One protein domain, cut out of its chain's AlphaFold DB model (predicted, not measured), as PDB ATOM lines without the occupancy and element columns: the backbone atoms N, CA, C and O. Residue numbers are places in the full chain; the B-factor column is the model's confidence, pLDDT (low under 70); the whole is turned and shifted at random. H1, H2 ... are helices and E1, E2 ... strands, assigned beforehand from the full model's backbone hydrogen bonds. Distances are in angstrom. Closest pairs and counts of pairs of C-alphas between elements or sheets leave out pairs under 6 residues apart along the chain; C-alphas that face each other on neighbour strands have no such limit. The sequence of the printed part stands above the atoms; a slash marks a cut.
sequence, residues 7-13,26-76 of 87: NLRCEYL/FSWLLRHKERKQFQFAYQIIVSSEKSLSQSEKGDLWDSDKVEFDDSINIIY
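AT A GLANCE: This is residues 7 to 13 and 26 to 76 of the 87 residues of an uncharacterized protein of marine sediment metagenome (UniProt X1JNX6). What is the shape? There is little regular structure: an elongated fold of mostly unnamed chain, with a small two-strand sheet, E1 and E2, the short helix H1 at one end and residues 31 to 37 sticking out at the other. What are the figures? The printed part has 58 residues, with two named strands and one named helix in the order E1, E2, H1 along the chain; the sheet of E1 and E2 is antiparallel, and the class is mixed, helices and strands, with only 13 of the 58 printed residues in named elements. The whole is only just loose, close to compact, with a radius of gyration of the C-alphas of 12.6 A and spans of 36 by 23 by 19 A.

IN THESE COORDINATES: Where are the strands? E1, residues 7 to 10, begins at C-alpha 7 (-0.759, -49.287, 12.155) and is 10.1 A long; E2, residues 26 to 29, is 10.7 A. And the helix? H1, residues 50 to 54, is 6.1 A long and ends at C-alpha 54 (-9.981, -36.639, 3.151).

HOW THE PARTS SIT: How do E1 and E2 pair? They are antiparallel at 169 degrees, with N 9 and O 27 within hydrogen-bond range at 2.9 A. And H1? Its O i to N i+4 pair is within hydrogen-bond range; E1 and H1 are apart. Residues 45 to 46 pair with 61 to 62, antiparallel.

THE WHOLE: How large is it? The two C-alphas farthest apart, of Arg 35 and Ser 48, are 36.7 A apart. Where are cuts and links? Residues 14 to 25 are not printed, with 9.4 A from C-alpha 13 to C-alpha 26; the link E2 to H1 is long, and no printed residue is under 70 in pLDDT.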
ATOM      1  N   ASN A   7      -2.211 -49.100  12.241       96.62
ATOM      2  CA  ASN A   7      -0.759 -49.287  12.155       96.62
ATOM      3  C   ASN A   7      -0.288 -49.303  10.688       96.62
ATOM      4  O   ASN A   7       0.396 -50.230  10.261       96.62
ATOM      5  N   LEU A   8      -0.723 -48.290   9.929       96.50
ATOM      6  CA  LEU A   8      -0.306 -48.083   8.546       96.50
ATOM      7  C   LEU A   8       1.198 -47.820   8.516       96.50
ATOM      8  O   LEU A   8       1.713 -47.051   9.333       96.50
ATOM      9  N   ARG A   9       1.894 -48.477   7.594       97.06
ATOM     10  CA  ARG A   9       3.342 -48.361   7.437       97.06
ATOM     11  C   ARG A   9       3.723 -48.257   5.974       97.06
ATOM     12  O   ARG A   9       3.112 -48.901   5.122       97.06
ATOM     13  N   CYS A  10       4.785 -47.507   5.729       96.00
ATOM     14  CA  CYS A  10       5.471 -47.396   4.451       96.00
ATOM     15  C   CYS A  10       6.922 -47.835   4.678       96.00
ATOM     16  O   CYS A  10       7.559 -47.343   5.607       96.00
ATOM     17  N   GLU A  11       7.410 -48.818   3.917       95.81
ATOM     18  CA  GLU A  11       8.744 -49.417   4.114       95.81
ATOM     19  C   GLU A  11       8.987 -49.869   5.569       95.81
ATOM     20  O   GLU A  11      10.051 -49.676   6.146       95.81
ATOM     21  N   TYR A  12       7.960 -50.465   6.187       95.12
ATOM     22  CA  TYR A  12       7.928 -50.897   7.596       95.12
ATOM     23  C   TYR A  12       8.055 -49.780   8.647       95.12
ATOM     24  O   TYR A  12       8.014 -50.073   9.846       95.12
ATOM     25  N   LEU A  13       8.126 -48.518   8.227       95.06
ATOM     26  CA  LEU A  13       8.196 -47.347   9.092       95.06
ATOM     27  C   LEU A  13       6.809 -46.731   9.289       95.06
ATOM     28  O   LEU A  13       5.946 -46.785   8.410       95.06
ATOM     29  N   PHE A  26       3.597 -50.687   1.145       97.50
ATOM     30  CA  PHE A  26       2.620 -50.429   2.183       97.50
ATOM     31  C   PHE A  26       2.268 -51.694   2.950       97.50
ATOM     32  O   PHE A  26       2.269 -52.809   2.424       97.50
ATOM     33  N   SER A  27       1.968 -51.503   4.228       97.88
ATOM     34  CA  SER A  27       1.392 -52.542   5.071       97.88
ATOM     35  C   SER A  27       0.445 -51.945   6.101       97.88
ATOM     36  O   SER A  27       0.587 -50.787   6.502       97.88
ATOM     37  N   TRP A  28      -0.532 -52.737   6.522       97.44
ATOM     38  CA  TRP A  28      -1.504 -52.370   7.543       97.44
ATOM     39  C   TRP A  28      -1.910 -53.587   8.360       97.44
ATOM     40  O   TRP A  28      -1.689 -54.732   7.980       97.44
ATOM     41  N   LEU A  29      -2.526 -53.328   9.510       95.31
ATOM     42  CA  LEU A  29      -3.140 -54.352  10.337       95.31
ATOM     43  C   LEU A  29      -4.658 -54.199  10.344       95.31
ATOM     44  O   LEU A  29      -5.207 -53.097  10.265       95.31
ATOM     45  N   LEU A  30      -5.334 -55.332  10.507       93.50
ATOM     46  CA  LEU A  30      -6.782 -55.430  10.641       93.50
ATOM     47  C   LEU A  30      -7.127 -55.926  12.040       93.50
ATOM     48  O   LEU A  30      -6.392 -56.708  12.642       93.50
ATOM     49  N   ARG A  31      -8.240 -55.441  12.592       92.19
ATOM     50  CA  ARG A  31      -8.736 -55.884  13.900       92.19
ATOM     51  C   ARG A  31     -10.212 -56.199  13.818       92.19
ATOM     52  O   ARG A  31     -11.009 -55.375  13.375       92.19
ATOM     53  N   HIS A  32     -10.574 -57.359  14.341       91.19
ATOM     54  CA  HIS A  32     -11.957 -57.748  14.535       91.19
ATOM     55  C   HIS A  32     -12.126 -58.401  15.907       91.19
ATOM     56  O   HIS A  32     -11.187 -58.994  16.433       91.19
ATOM     57  N   LYS A  33     -13.308 -58.249  16.517       90.38
ATOM     58  CA  LYS A  33     -13.607 -58.876  17.818       90.38
ATOM     59  C   LYS A  33     -13.850 -60.381  17.684       90.38
ATOM     60  O   LYS A  33     -13.576 -61.141  18.604       90.38
ATOM     61  N   GLU A  34     -14.393 -60.788  16.544       92.06
ATOM     62  CA  GLU A  34     -14.730 -62.176  16.231       92.06
ATOM     63  C   GLU A  34     -13.573 -62.893  15.528       92.06
ATOM     64  O   GLU A  34     -12.720 -62.264  14.902       92.06
ATOM     65  N   ARG A  35     -13.567 -64.226  15.617       90.38
ATOM     66  CA  ARG A  35     -12.582 -65.099  14.962       90.38
ATOM     67  C   ARG A  35     -12.928 -65.333  13.489       90.38
ATOM     68  O   ARG A  35     -14.052 -65.081  13.064       90.38
ATOM     69  N   LYS A  36     -11.963 -65.898  12.748       89.62
ATOM     70  CA  LYS A  36     -12.099 -66.311  11.336       89.62
ATOM     71  C   LYS A  36     -12.516 -65.170  10.400       89.62
ATOM     72  O   LYS A  36     -13.255 -65.381   9.449       89.62
ATOM     73  N   GLN A  37     -12.038 -63.969  10.697       89.75
ATOM     74  CA  GLN A  37     -12.224 -62.807   9.841       89.75
ATOM     75  C   GLN A  37     -10.956 -62.569   9.040       89.75
ATOM     76  O   GLN A  37      -9.854 -62.713   9.568       89.75
ATOM     77  N   PHE A  38     -11.136 -62.182   7.789       88.06
ATOM     78  CA  PHE A  38     -10.068 -61.865   6.857       88.06
ATOM     79  C   PHE A  38     -10.525 -60.715   5.962       88.06
ATOM     80  O   PHE A  38     -11.719 -60.438   5.828       88.06
ATOM     81  N   GLN A  39      -9.559 -60.012   5.387       92.12
ATOM     82  CA  GLN A  39      -9.818 -59.054   4.325       92.12
ATOM     83  C   GLN A  39     -10.085 -59.813   3.030       92.12
ATOM     84  O   GLN A  39      -9.382 -60.765   2.726       92.12
ATOM     85  N   PHE A  40     -11.074 -59.364   2.262       92.50
ATOM     86  CA  PHE A  40     -11.330 -59.879   0.914       92.50
ATOM     87  C   PHE A  40     -10.856 -58.916  -0.181       92.50
ATOM     88  O   PHE A  40     -10.590 -59.317  -1.309       92.50
ATOM     89  N   ALA A  41     -10.786 -57.628   0.140       94.94
ATOM     90  CA  ALA A  41     -10.352 -56.605  -0.787       94.94
ATOM     91  C   ALA A  41      -9.773 -55.408  -0.040       94.94
ATOM     92  O   ALA A  41     -10.138 -55.152   1.112       94.94
ATOM     93  N   TYR A  42      -8.933 -54.649  -0.728       94.88
ATOM     94  CA  TYR A  42      -8.410 -53.377  -0.251       94.88
ATOM     95  C   TYR A  42      -8.482 -52.311  -1.346       94.88
ATOM     96  O   TYR A  42      -8.606 -52.623  -2.528       94.88
ATOM     97  N   GLN A  43      -8.375 -51.051  -0.938       95.31
ATOM     98  CA  GLN A  43      -8.114 -49.918  -1.819       95.31
ATOM     99  C   GLN A  43      -7.108 -49.005  -1.120       95.31
ATOM    100  O   GLN A  43      -7.227 -48.753   0.081       95.31
ATOM    101  N   ILE A  44      -6.097 -48.549  -1.855       95.38
ATOM    102  CA  ILE A  44      -5.084 -47.615  -1.372       95.38
ATOM    103  C   ILE A  44      -5.249 -46.312  -2.136       95.38
ATOM    104  O   ILE A  44      -5.129 -46.283  -3.358       95.38
ATOM    105  N   ILE A  45      -5.472 -45.241  -1.383       95.12
ATOM    106  CA  ILE A  45      -5.537 -43.875  -1.889       95.12
ATOM    107  C   ILE A  45      -4.291 -43.152  -1.388       95.12
ATOM    108  O   ILE A  45      -4.058 -43.063  -0.181       95.12
ATOM    109  N   VAL A  46      -3.480 -42.653  -2.316       94.62
ATOM    110  CA  VAL A  46      -2.298 -41.838  -2.028       94.62
ATOM    111  C   VAL A  46      -2.507 -40.469  -2.644       94.62
ATOM    112  O   VAL A  46      -2.689 -40.336  -3.859       94.62
ATOM    113  N   SER A  47      -2.448 -39.453  -1.793       94.50
ATOM    114  CA  SER A  47      -2.670 -38.068  -2.181       94.50
ATOM    115  C   SER A  47      -1.457 -37.209  -1.857       94.50
ATOM    116  O   SER A  47      -0.759 -37.464  -0.875       94.50
ATOM    117  N   SER A  48      -1.222 -36.175  -2.660       91.50
ATOM    118  CA  SER A  48      -0.170 -35.183  -2.401       91.50
ATOM    119  C   SER A  48      -0.505 -34.255  -1.230       91.50
ATOM    120  O   SER A  48       0.396 -33.715  -0.594       91.50
ATOM    121  N   GLU A  49      -1.793 -34.113  -0.908       91.94
ATOM    122  CA  GLU A  49      -2.291 -33.271   0.173       91.94
ATOM    123  C   GLU A  49      -3.324 -33.998   1.038       91.94
ATOM    124  O   GLU A  49      -4.114 -34.828   0.576       91.94
ATOM    125  N   LYS A  50      -3.386 -33.609   2.314       90.44
ATOM    126  CA  LYS A  50      -4.358 -34.152   3.267       90.44
ATOM    127  C   LYS A  50      -5.806 -33.876   2.847       90.44
ATOM    128  O   LYS A  50      -6.642 -34.769   2.960       90.44
ATOM    129  N   SER A  51      -6.090 -32.679   2.337       94.56
ATOM    130  CA  SER A  51      -7.413 -32.251   1.845       94.56
ATOM    131  C   SER A  51      -7.966 -33.194   0.765       94.56
ATOM    132  O   SER A  51      -9.134 -33.590   0.808       94.56
ATOM    133  N   LEU A  52      -7.103 -33.615  -0.164       92.81
ATOM    134  CA  LEU A  52      -7.415 -34.563  -1.232       92.81
ATOM    135  C   LEU A  52      -7.701 -35.957  -0.666       92.81
ATOM    136  O   LEU A  52      -8.726 -36.545  -1.003       92.81
ATOM    137  N   SER A  53      -6.864 -36.446   0.257       89.12
ATOM    138  CA  SER A  53      -7.068 -37.760   0.890       89.12
ATOM    139  C   SER A  53      -8.362 -37.835   1.708       89.12
ATOM    140  O   SER A  53      -9.060 -38.842   1.676       89.12
ATOM    141  N   GLN A  54      -8.730 -36.745   2.392       91.12
ATOM    142  CA  GLN A  54      -9.981 -36.639   3.151       91.12
ATOM    143  C   GLN A  54     -11.216 -36.613   2.246       91.12
ATOM    144  O   GLN A  54     -12.312 -36.917   2.708       91.12
ATOM    145  N   SER A  55     -11.025 -36.255   0.977       93.50
ATOM    146  CA  SER A  55     -12.051 -36.263  -0.066       93.50
ATOM    147  C   SER A  55     -11.967 -37.517  -0.947       93.50
ATOM    148  O   SER A  55     -12.483 -37.503  -2.060       93.50
ATOM    149  N   GLU A  56     -11.263 -38.561  -0.485       92.88
ATOM    150  CA  GLU A  56     -11.071 -39.839  -1.188       92.88
ATOM    151  C   GLU A  56     -10.477 -39.685  -2.601       92.88
ATOM    152  O   GLU A  56     -10.766 -40.457  -3.509       92.88
ATOM    153  N   LYS A  57      -9.621 -38.675  -2.805       94.62
ATOM    154  CA  LYS A  57      -9.008 -38.381  -4.103       94.62
ATOM    155  C   LYS A  57      -7.514 -38.696  -4.104       94.62
ATOM    156  O   LYS A  57      -6.721 -37.970  -3.504       94.62
ATOM    157  N   GLY A  58      -7.125 -39.743  -4.831       93.00
ATOM    158  CA  GLY A  58      -5.735 -40.180  -4.989       93.00
ATOM    159  C   GLY A  58      -5.055 -39.595  -6.226       93.00
ATOM    160  O   GLY A  58      -4.940 -40.265  -7.248       93.00
ATOM    161  N   ASP A  59      -4.606 -38.340  -6.172       93.75
ATOM    162  CA  ASP A  59      -3.934 -37.686  -7.309       93.75
ATOM    163  C   ASP A  59      -2.543 -38.270  -7.620       93.75
ATOM    164  O   ASP A  59      -2.077 -38.190  -8.763       93.75
ATOM    165  N   LEU A  60      -1.898 -38.889  -6.625       93.19
ATOM    166  CA  LEU A  60      -0.658 -39.645  -6.807       93.19
ATOM    167  C   LEU A  60      -0.948 -41.102  -7.177       93.19
ATOM    168  O   LEU A  60      -0.317 -41.644  -8.091       93.19
ATOM    169  N   TRP A  61      -1.909 -41.720  -6.486       95.38
ATOM    170  CA  TRP A  61      -2.356 -43.079  -6.767       95.38
ATOM    171  C   TRP A  61      -3.744 -43.366  -6.202       95.38
ATOM    172  O   TRP A  61      -4.028 -43.043  -5.050       95.38
ATOM    173  N   ASP A  62      -4.542 -44.082  -6.980       95.81
ATOM    174  CA  ASP A  62      -5.672 -44.866  -6.504       95.81
ATOM    175  C   ASP A  62      -5.487 -46.285  -7.053       95.81
ATOM    176  O   ASP A  62      -5.209 -46.459  -8.244       95.81
ATOM    177  N   SER A  63      -5.540 -47.295  -6.187       95.38
ATOM    178  CA  SER A  63      -5.423 -48.689  -6.620       95.38
ATOM    179  C   SER A  63      -6.713 -49.255  -7.210       95.38
ATOM    180  O   SER A  63      -6.691 -50.407  -7.643       95.38
ATOM    181  N   ASP A  64      -7.820 -48.509  -7.131       95.19
ATOM    182  CA  ASP A  64      -9.179 -49.044  -7.158       95.19
ATOM    183  C   ASP A  64      -9.364 -50.151  -6.099       95.19
ATOM    184  O   ASP A  64      -8.493 -50.426  -5.259       95.19
ATOM    185  N   LYS A  65     -10.528 -50.803  -6.114       95.56
ATOM    186  CA  LYS A  65     -10.757 -52.010  -5.321       95.56
ATOM    187  C   LYS A  65      -9.947 -53.171  -5.906       95.56
ATOM    188  O   LYS A  65     -10.228 -53.639  -7.007       95.56
ATOM    189  N   VAL A  66      -9.016 -53.700  -5.122       95.44
ATOM    190  CA  VAL A  66      -8.246 -54.906  -5.441       95.44
ATOM    191  C   VAL A  66      -8.791 -56.075  -4.624       95.44
ATOM    192  O   VAL A  66      -8.800 -56.015  -3.397       95.44
ATOM    193  N   GLU A  67      -9.256 -57.136  -5.288       93.75
ATOM    194  CA  GLU A  67      -9.720 -58.369  -4.634       93.75
ATOM    195  C   GLU A  67      -8.522 -59.235  -4.238       93.75
ATOM    196  O   GLU A  67      -7.987 -59.994  -5.044       93.75
ATOM    197  N   PHE A  68      -8.052 -59.046  -3.003       88.69
ATOM    198  CA  PHE A  68      -6.911 -59.759  -2.438       88.69
ATOM    199  C   PHE A  68      -6.893 -59.653  -0.903       88.69
ATOM    200  O   PHE A  68      -7.337 -58.652  -0.326       88.69
ATOM    201  N   ASP A  69      -6.356 -60.668  -0.229       82.75
ATOM    202  CA  ASP A  69      -6.275 -60.748   1.235       82.75
ATOM    203  C   ASP A  69      -4.931 -60.267   1.820       82.75
ATOM    204  O   ASP A  69      -4.849 -60.001   3.024       82.75
ATOM    205  N   ASP A  70      -3.909 -60.047   0.983       92.38
ATOM    206  CA  ASP A  70      -2.641 -59.443   1.409       92.38
ATOM    207  C   ASP A  70      -2.826 -58.033   1.978       92.38
ATOM    208  O   ASP A  70      -3.493 -57.156   1.428       92.38
ATOM    209  N   SER A  71      -2.141 -57.797   3.090       95.44
ATOM    210  CA  SER A  71      -2.076 -56.511   3.797       95.44
ATOM    211  C   SER A  71      -0.635 -56.092   4.099       95.44
ATOM    212  O   SER A  71      -0.382 -55.181   4.889       95.44
ATOM    213  N   ILE A  72       0.331 -56.781   3.490       96.06
ATOM    214  CA  ILE A  72       1.763 -56.632   3.736       96.06
ATOM    215  C   ILE A  72       2.471 -56.564   2.385       96.06
ATOM    216  O   ILE A  72       2.128 -57.301   1.469       96.06
ATOM    217  N   ASN A  73       3.494 -55.715   2.281       95.44
ATOM    218  CA  ASN A  73       4.328 -55.579   1.085       95.44
ATOM    219  C   ASN A  73       3.565 -55.174  -0.185       95.44
ATOM    220  O   ASN A  73       3.976 -55.523  -1.291       95.44
ATOM    221  N   ILE A  74       2.495 -54.391  -0.047       97.12
ATOM    222  CA  ILE A  74       1.747 -53.899  -1.204       97.12
ATOM    223  C   ILE A  74       2.538 -52.776  -1.863       97.12
ATOM    224  O   ILE A  74       2.689 -51.691  -1.304       97.12
ATOM    225  N   ILE A  75       3.082 -53.056  -3.042       96.31
ATOM    226  CA  ILE A  75       3.953 -52.134  -3.770       96.31
ATOM    227  C   ILE A  75       3.127 -50.975  -4.333       96.31
ATOM    228  O   ILE A  75       2.106 -51.192  -4.990       96.31
ATOM    229  N   TYR A  76       3.598 -49.751  -4.107       95.75
ATOM    230  CA  TYR A  76       3.080 -48.540  -4.728       95.75
ATOM    231  C   TYR A  76       3.181 -48.608  -6.257       95.75
ATOM    232  O   TYR A  76       4.264 -48.829  -6.802       95.75
TER     233      TYR A  76